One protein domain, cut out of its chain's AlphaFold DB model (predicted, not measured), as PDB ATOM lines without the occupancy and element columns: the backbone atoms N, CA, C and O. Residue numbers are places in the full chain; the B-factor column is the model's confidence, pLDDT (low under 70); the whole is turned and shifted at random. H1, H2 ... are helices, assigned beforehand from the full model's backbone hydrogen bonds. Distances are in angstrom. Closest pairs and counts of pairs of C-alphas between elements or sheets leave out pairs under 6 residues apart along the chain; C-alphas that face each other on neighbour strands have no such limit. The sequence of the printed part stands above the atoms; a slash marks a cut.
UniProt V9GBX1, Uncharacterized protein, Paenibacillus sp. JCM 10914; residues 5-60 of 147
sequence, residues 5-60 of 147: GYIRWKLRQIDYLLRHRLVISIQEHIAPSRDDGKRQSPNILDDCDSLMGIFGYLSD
ATOM      1  N   GLY A   5     221.001 184.817 303.084       58.44
ATOM      2  CA  GLY A   5     221.065 185.591 301.838       58.44
ATOM      3  C   GLY A   5     221.669 184.832 300.647       58.44
ATOM      4  O   GLY A   5     221.178 184.978 299.531       58.44
ATOM      5  N   TYR A   6     222.672 183.980 300.876       56.56
ATOM      6  CA  TYR A   6     223.336 183.203 299.821       56.56
ATOM      7  C   TYR A   6     222.418 182.113 299.253       56.56
ATOM      8  O   TYR A   6     222.298 181.967 298.037       56.56
ATOM      9  N   ILE A   7     221.688 181.421 300.136       63.22
ATOM     10  CA  ILE A   7     220.673 180.428 299.754       63.22
ATOM     11  C   ILE A   7     219.585 181.098 298.901       63.22
ATOM     12  O   ILE A   7     219.266 180.622 297.816       63.22
ATOM     13  N   ARG A   8     219.082 182.266 299.325       63.06
ATOM     14  CA  ARG A   8     218.099 183.045 298.551       63.06
ATOM     15  C   ARG A   8     218.604 183.466 297.170       63.06
ATOM     16  O   ARG A   8     217.813 183.509 296.232       63.06
ATOM     17  N   TRP A   9     219.888 183.792 297.027       63.56
ATOM     18  CA  TRP A   9     220.459 184.166 295.732       63.56
ATOM     19  C   TRP A   9     220.577 182.967 294.780       63.56
ATOM     20  O   TRP A   9     220.146 183.076 293.634       63.56
ATOM     21  N   LYS A  10     221.056 181.806 295.252       70.31
ATOM     22  CA  LYS A  10     221.087 180.572 294.441       70.31
ATOM     23  C   LYS A  10     219.686 180.122 294.016       70.31
ATOM     24  O   LYS A  10     219.489 179.740 292.864       70.31
ATOM     25  N   LEU A  11     218.692 180.250 294.899       79.69
ATOM     26  CA  LEU A  11     217.300 179.945 294.557       79.69
ATOM     27  C   LEU A  11     216.762 180.838 293.427       79.69
ATOM     28  O   LEU A  11     216.026 180.344 292.585       79.69
ATOM     29  N   ARG A  12     217.200 182.102 293.310       85.50
ATOM     30  CA  ARG A  12     216.813 182.954 292.167       85.50
ATOM     31  C   ARG A  12     217.321 182.428 290.826       85.50
ATOM     32  O   ARG A  12     216.644 182.606 289.817       85.50
ATOM     33  N   GLN A  13     218.504 181.813 290.796       88.25
ATOM     34  CA  GLN A  13     219.019 181.195 289.571       88.25
ATOM     35  C   GLN A  13     218.200 179.956 289.211       88.25
ATOM     36  O   GLN A  13     217.811 179.801 288.057       88.25
ATOM     37  N   ILE A  14     217.872 179.123 290.201       90.50
ATOM     38  CA  ILE A  14     216.978 177.974 290.012       90.50
ATOM     39  C   ILE A  14     215.606 178.442 289.507       90.50
ATOM     40  O   ILE A  14     215.114 177.912 288.517       90.50
ATOM     41  N   ASP A  15     215.027 179.485 290.103       92.50
ATOM     42  CA  ASP A  15     213.744 180.058 289.673       92.50
ATOM     43  C   ASP A  15     213.777 180.561 288.233       92.50
ATOM     44  O   ASP A  15     212.816 180.374 287.485       92.50
ATOM     45  N   TYR A  16     214.878 181.196 287.832       94.06
ATOM     46  CA  TYR A  16     215.084 181.603 286.450       94.06
ATOM     47  C   TYR A  16     215.076 180.379 285.523       94.06
ATOM     48  O   TYR A  16     214.299 180.337 284.570       94.06
ATOM     49  N   LEU A  17     215.870 179.348 285.826       94.69
ATOM     50  CA  LEU A  17     215.933 178.130 285.010       94.69
ATOM     51  C   LEU A  17     214.569 177.426 284.928       94.69
ATOM     52  O   LEU A  17     214.146 177.057 283.834       94.69
ATOM     53  N   LEU A  18     213.839 177.325 286.044       93.25
ATOM     54  CA  LEU A  18     212.483 176.770 286.094       93.25
ATOM     55  C   LEU A  18     211.511 177.564 285.216       93.25
ATOM     56  O   LEU A  18     210.810 176.989 284.382       93.25
ATOM     57  N   ARG A  19     211.488 178.895 285.362       93.62
ATOM     58  CA  ARG A  19     210.600 179.781 284.592       93.62
ATOM     59  C   ARG A  19     210.854 179.678 283.090       93.62
ATOM     60  O   ARG A  19     209.909 179.725 282.308       93.62
ATOM     61  N   HIS A  20     212.116 179.525 282.701       94.56
ATOM     62  CA  HIS A  20     212.536 179.444 281.306       94.56
ATOM     63  C   HIS A  20     212.643 178.004 280.772       94.56
ATOM     64  O   HIS A  20     213.006 177.827 279.613       94.56
ATOM     65  N   ARG A  21     212.276 176.986 281.571       90.88
ATOM     66  CA  ARG A  21     212.327 175.552 281.213       90.88
ATOM     67  C   ARG A  21     213.713 175.106 280.730       90.88
ATOM     68  O   ARG A  21     213.839 174.391 279.739       90.88
ATOM     69  N   LEU A  22     214.747 175.564 281.428       94.06
ATOM     70  CA  LEU A  22     216.149 175.268 281.140       94.06
ATOM     71  C   LEU A  22     216.675 174.139 282.034       94.06
ATOM     72  O   LEU A  22     216.104 173.827 283.078       94.06
ATOM     73  N   VAL A  23     217.794 173.542 281.620       94.75
ATOM     74  CA  VAL A  23     218.470 172.482 282.378       94.75
ATOM     75  C   VAL A  23     219.062 173.052 283.668       94.75
ATOM     76  O   VAL A  23     219.771 174.057 283.644       94.75
ATOM     77  N   ILE A  24     218.808 172.367 284.784       94.00
ATOM     78  CA  ILE A  24     219.450 172.619 286.077       94.00
ATOM     79  C   ILE A  24     220.486 171.514 286.287       94.00
ATOM     80  O   ILE A  24     220.129 170.362 286.517       94.00
ATOM     81  N   SER A  25     221.769 171.855 286.180       92.75
ATOM     82  CA  SER A  25     222.866 170.931 286.481       92.75
ATOM     83  C   SER A  25     223.350 171.160 287.911       92.75
ATOM     84  O   SER A  25     223.655 172.291 288.286       92.75
ATOM     85  N   ILE A  26     223.413 170.088 288.699       87.56
ATOM     86  CA  ILE A  26     224.015 170.072 290.035       87.56
ATOM     87  C   ILE A  26     225.334 169.310 289.913       87.56
ATOM     88  O   ILE A  26     225.350 168.190 289.400       87.56
ATOM     89  N   GLN A  27     226.433 169.931 290.332       84.19
ATOM     90  CA  GLN A  27     227.779 169.368 290.239       84.19
ATOM     91  C   GLN A  27     228.401 169.335 291.628       84.19
ATOM     92  O   GLN A  27     228.406 170.349 292.319       84.19
ATOM     93  N   GLU A  28     228.937 168.178 292.000       76.75
ATOM     94  CA  GLU A  28     229.573 167.938 293.292       76.75
ATOM     95  C   GLU A  28     230.925 167.264 293.089       76.75
ATOM     96  O   GLU A  28     231.094 166.438 292.186       76.75
ATOM     97  N   HIS A  29     231.887 167.578 293.955       75.50
ATOM     98  CA  HIS A  29     233.179 166.905 293.968       75.50
ATOM     99  C   HIS A  29     233.199 165.834 295.064       75.50
ATOM    100  O   HIS A  29     232.884 166.094 296.224       75.50
ATOM    101  N   ILE A  30     233.601 164.612 294.702       68.38
ATOM    102  CA  ILE A  30     233.804 163.516 295.666       68.38
ATOM    103  C   ILE A  30     235.242 163.539 296.209       68.38
ATOM    104  O   ILE A  30     235.481 163.181 297.360       68.38
ATOM    105  N   ALA A  31     236.207 163.997 295.402       62.41
ATOM    106  CA  ALA A  31     237.627 163.941 295.735       62.41
ATOM    107  C   ALA A  31     237.966 164.827 296.957       62.41
ATOM    108  O   ALA A  31     237.785 166.047 296.907       62.41
ATOM    109  N   PRO A  32     238.489 164.243 298.051       55.12
ATOM    110  CA  PRO A  32     238.788 164.971 299.278       55.12
ATOM    111  C   PRO A  32     240.173 165.630 299.262       55.12
ATOM    112  O   PRO A  32     240.552 166.222 300.266       55.12
ATOM    113  N   SER A  33     240.955 165.533 298.185       58.06
ATOM    114  CA  SER A  33     242.318 166.071 298.161       58.06
ATOM    115  C   SER A  33     242.669 166.680 296.811       58.06
ATOM    116  O   SER A  33     242.671 166.006 295.782       58.06
ATOM    117  N   ARG A  34     243.010 167.961 296.847       63.78
ATOM    118  CA  ARG A  34     243.870 168.626 295.877       63.78
ATOM    119  C   ARG A  34     245.271 168.010 295.963       63.78
ATOM    120  O   ARG A  34     245.645 167.397 296.961       63.78
ATOM    121  N   ASP A  35     246.048 168.236 294.922       68.50
ATOM    122  CA  ASP A  35     247.490 168.004 294.831       68.50
ATOM    123  C   ASP A  35     248.300 168.652 295.973       68.50
ATOM    124  O   ASP A  35     249.376 168.171 296.318       68.50
ATOM    125  N   ASP A  36     247.751 169.682 296.625       73.44
ATOM    126  CA  ASP A  36     248.305 170.325 297.827       73.44
ATOM    127  C   ASP A  36     247.883 169.672 299.169       73.44
ATOM    128  O   ASP A  36     248.184 170.202 300.243       73.44
ATOM    129  N   GLY A  37     247.169 168.542 299.135       66.81
ATOM    130  CA  GLY A  37     246.681 167.821 300.316       66.81
ATOM    131  C   GLY A  37     245.442 168.429 300.988       66.81
ATOM    132  O   GLY A  37     244.950 167.867 301.968       66.81
ATOM    133  N   LYS A  38     244.898 169.549 300.488       68.62
ATOM    134  CA  LYS A  38     243.680 170.179 301.031       68.62
ATOM    135  C   LYS A  38     242.416 169.643 300.361       68.62
ATOM    136  O   LYS A  38     242.424 169.290 299.186       68.62
ATOM    137  N   ARG A  39     241.287 169.665 301.075       64.62
ATOM    138  CA  ARG A  39     239.967 169.352 300.498       64.62
ATOM    139  C   ARG A  39     239.551 170.369 299.433       64.62
ATOM    140  O   ARG A  39     239.725 171.571 299.619       64.62
ATOM    141  N   GLN A  40     238.987 169.886 298.323       61.09
ATOM    142  CA  GLN A  40     238.240 170.737 297.391       61.09
ATOM    143  C   GLN A  40     236.862 171.024 297.985       61.09
ATOM    144  O   GLN A  40     236.201 170.105 298.450       61.09
ATOM    145  N   SER A  41     236.430 172.283 297.966       59.94
ATOM    146  CA  SER A  41     235.060 172.677 298.310       59.94
ATOM    147  C   SER A  41     234.344 173.181 297.049       59.94
ATOM    148  O   SER A  41     234.979 173.906 296.278       59.94
ATOM    149  N   PRO A  42     233.048 172.877 296.844       62.81
ATOM    150  CA  PRO A  42     232.190 172.039 297.686       62.81
ATOM    151  C   PRO A  42     232.500 170.543 297.508       62.81
ATOM    152  O   PRO A  42     232.812 170.088 296.409       62.81
ATOM    153  N   ASN A  43     232.466 169.808 298.619       62.84
ATOM    154  CA  ASN A  43     232.633 168.358 298.657       62.84
ATOM    155  C   ASN A  43     231.334 167.742 299.164       62.84
ATOM    156  O   ASN A  43     230.762 168.252 300.127       62.84
ATOM    157  N   ILE A  44     230.923 166.611 298.591       65.06
ATOM    158  CA  ILE A  44     229.681 165.939 298.990       65.06
ATOM    159  C   ILE A  44     229.632 165.605 300.491       65.06
ATOM    160  O   ILE A  44     228.567 165.668 301.095       65.06
ATOM    161  N   LEU A  45     230.778 165.308 301.117       62.97
ATOM    162  CA  LEU A  45     230.861 165.006 302.550       62.97
ATOM    163  C   LEU A  45     230.563 166.223 303.432       62.97
ATOM    164  O   LEU A  45     230.140 166.053 304.572       62.97
ATOM    165  N   ASP A  46     230.782 167.429 302.907       68.38
ATOM    166  CA  ASP A  46     230.643 168.685 303.640       68.38
ATOM    167  C   ASP A  46     229.383 169.480 303.217       68.38
ATOM    168  O   ASP A  46     229.051 170.463 303.879       68.38
ATOM    169  N   ASP A  47     228.670 169.072 302.149       73.38
ATOM    170  CA  ASP A  47     227.568 169.850 301.537       73.38
ATOM    171  C   ASP A  47     226.231 169.093 301.339       73.38
ATOM    172  O   ASP A  47     225.354 169.519 300.579       73.38
ATOM    173  N   CYS A  48     226.014 167.990 302.064       81.62
ATOM    174  CA  CYS A  48     224.741 167.249 302.039       81.62
ATOM    175  C   CYS A  48     223.514 168.125 302.357       81.62
ATOM    176  O   CYS A  48     222.467 167.968 301.728       81.62
ATOM    177  N   ASP A  49     223.626 169.060 303.306       82.38
ATOM    178  CA  ASP A  49     222.508 169.923 303.711       82.38
ATOM    179  C   ASP A  49     222.041 170.845 302.577       82.38
ATOM    180  O   ASP A  49     220.838 171.050 302.393       82.38
ATOM    181  N   SER A  50     222.972 171.382 301.779       79.81
ATOM    182  CA  SER A  50     222.613 172.213 300.627       79.81
ATOM    183  C   SER A  50     221.943 171.384 299.538       79.81
ATOM    184  O   SER A  50     220.957 171.842 298.957       79.81
ATOM    185  N   LEU A  51     222.421 170.160 299.293       85.19
ATOM    186  CA  LEU A  51     221.790 169.235 298.351       85.19
ATOM    187  C   LEU A  51     220.365 168.892 298.787       85.19
ATOM    188  O   LEU A  51     219.437 169.044 297.992       85.19
ATOM    189  N   MET A  52     220.162 168.515 300.053       87.94
ATOM    190  CA  MET A  52     218.823 168.276 300.604       87.94
ATOM    191  C   MET A  52     217.927 169.511 300.461       87.94
ATOM    192  O   MET A  52     216.762 169.381 300.087       87.94
ATOM    193  N   GLY A  53     218.467 170.712 300.685       87.12
ATOM    194  CA  GLY A  53     217.745 171.965 300.471       87.12
ATOM    195  C   GLY A  53     217.326 172.185 299.012       87.12
ATOM    196  O   GLY A  53     216.182 172.562 298.757       87.12
ATOM    197  N   ILE A  54     218.218 171.925 298.052       89.00
ATOM    198  CA  ILE A  54     217.934 172.067 296.615       89.00
ATOM    199  C   ILE A  54     216.894 171.034 296.167       89.00
ATOM    200  O   ILE A  54     215.895 171.408 295.556       89.00
ATOM    201  N   PHE A  55     217.084 169.752 296.485       90.69
ATOM    202  CA  PHE A  55     216.142 168.700 296.092       90.69
ATOM    203  C   PHE A  55     214.785 168.850 296.787       90.69
ATOM    204  O   PHE A  55     213.752 168.669 296.146       90.69
ATOM    205  N   GLY A  56     214.769 169.273 298.054       91.94
ATOM    206  CA  GLY A  56     213.540 169.634 298.758       91.94
ATOM    207  C   GLY A  56     212.796 170.779 298.069       91.94
ATOM    208  O   GLY A  56     211.590 170.676 297.854       91.94
ATOM    209  N   TYR A  57     213.507 171.828 297.640       90.94
ATOM    210  CA  TYR A  57     212.921 172.951 296.901       90.94
ATOM    211  C   TYR A  57     212.345 172.559 295.531       90.94
ATOM    212  O   TYR A  57     211.369 173.156 295.083       90.94
ATOM    213  N   LEU A  58     212.956 171.584 294.851       93.06
ATOM    214  CA  LEU A  58     212.519 171.121 293.530       93.06
ATOM    215  C   LEU A  58     211.378 170.092 293.594       93.06
ATOM    216  O   LEU A  58     210.705 169.891 292.588       93.06
ATOM    217  N   SER A  59     211.158 169.455 294.748       92.94
ATOM    218  CA  SER A  59     210.267 168.292 294.892       92.94
ATOM    219  C   SER A  59     208.801 168.535 294.511       92.94
ATOM    220  O   SER A  59     208.127 167.614 294.058       92.94
ATOM    221  N   ASP A  60     208.304 169.762 294.662       91.94
ATOM    222  CA  ASP A  60     206.934 170.166 294.324       91.94
ATOM    223  C   ASP A  60     206.845 170.893 292.967       91.94
ATOM    224  O   ASP A  60     205.796 171.432 292.601       91.94
TER     225      ASP A  60
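Overview. This is residues 5 to 60 of the 147 residues of an uncharacterized protein of Paenibacillus sp. JCM 10914 (UniProt V9GBX1). Two helices, H1 and H2, lie near each other toward one end of the model, and the long loop between them runs away to the other end and folds back near Asp 36. This loop, residues 20 to 47, makes most of the length; there is no compact core. The printed part has 56 residues with two named helices, H1 then H2, and no named strand; the class is all helix, though the helices hold 26 of the 56 residues, under half. The whole is loose, with a radius of gyration of the C-alphas of 13.7 A, and only just elongated, spanning 41 by 21 by 19 A.

Along the chain. Find C-alpha 5 at (221.065, 185.591, 301.838); from there H1, residues 5 to 19, runs 21.0 A to C-alpha 19 at (210.600, 179.781, 284.592). Next read residues 20 to 47, where you meet no named element; on the way, C-alpha 36 is at (248.305, 170.325, 297.827). H2, residues 48 to 58, then runs 15.4 A to C-alpha 58 at (212.519, 171.121, 293.530).

Arrangement. Compare the C-alphas of H1 and H2: the two helices are near each other, with 12 pairs of C-alphas within 10 A, the closest at 8.2 A. Along the backbone of H2, every O i to N i+4 pair is within hydrogen-bond range; in H1, 10 of 11 are.

Size, cuts and confidence. The two C-alphas farthest apart are those of Asp 36 and Asp 60, 41.5 A. The printed part has no cut, and the link from H1 to H2, 28 residues, is long. Look in the B-factor column for pLDDT: the mean of the printed part is 78.3, and residues 5 to 9, 30 to 35 and 37 to 46 are under 70.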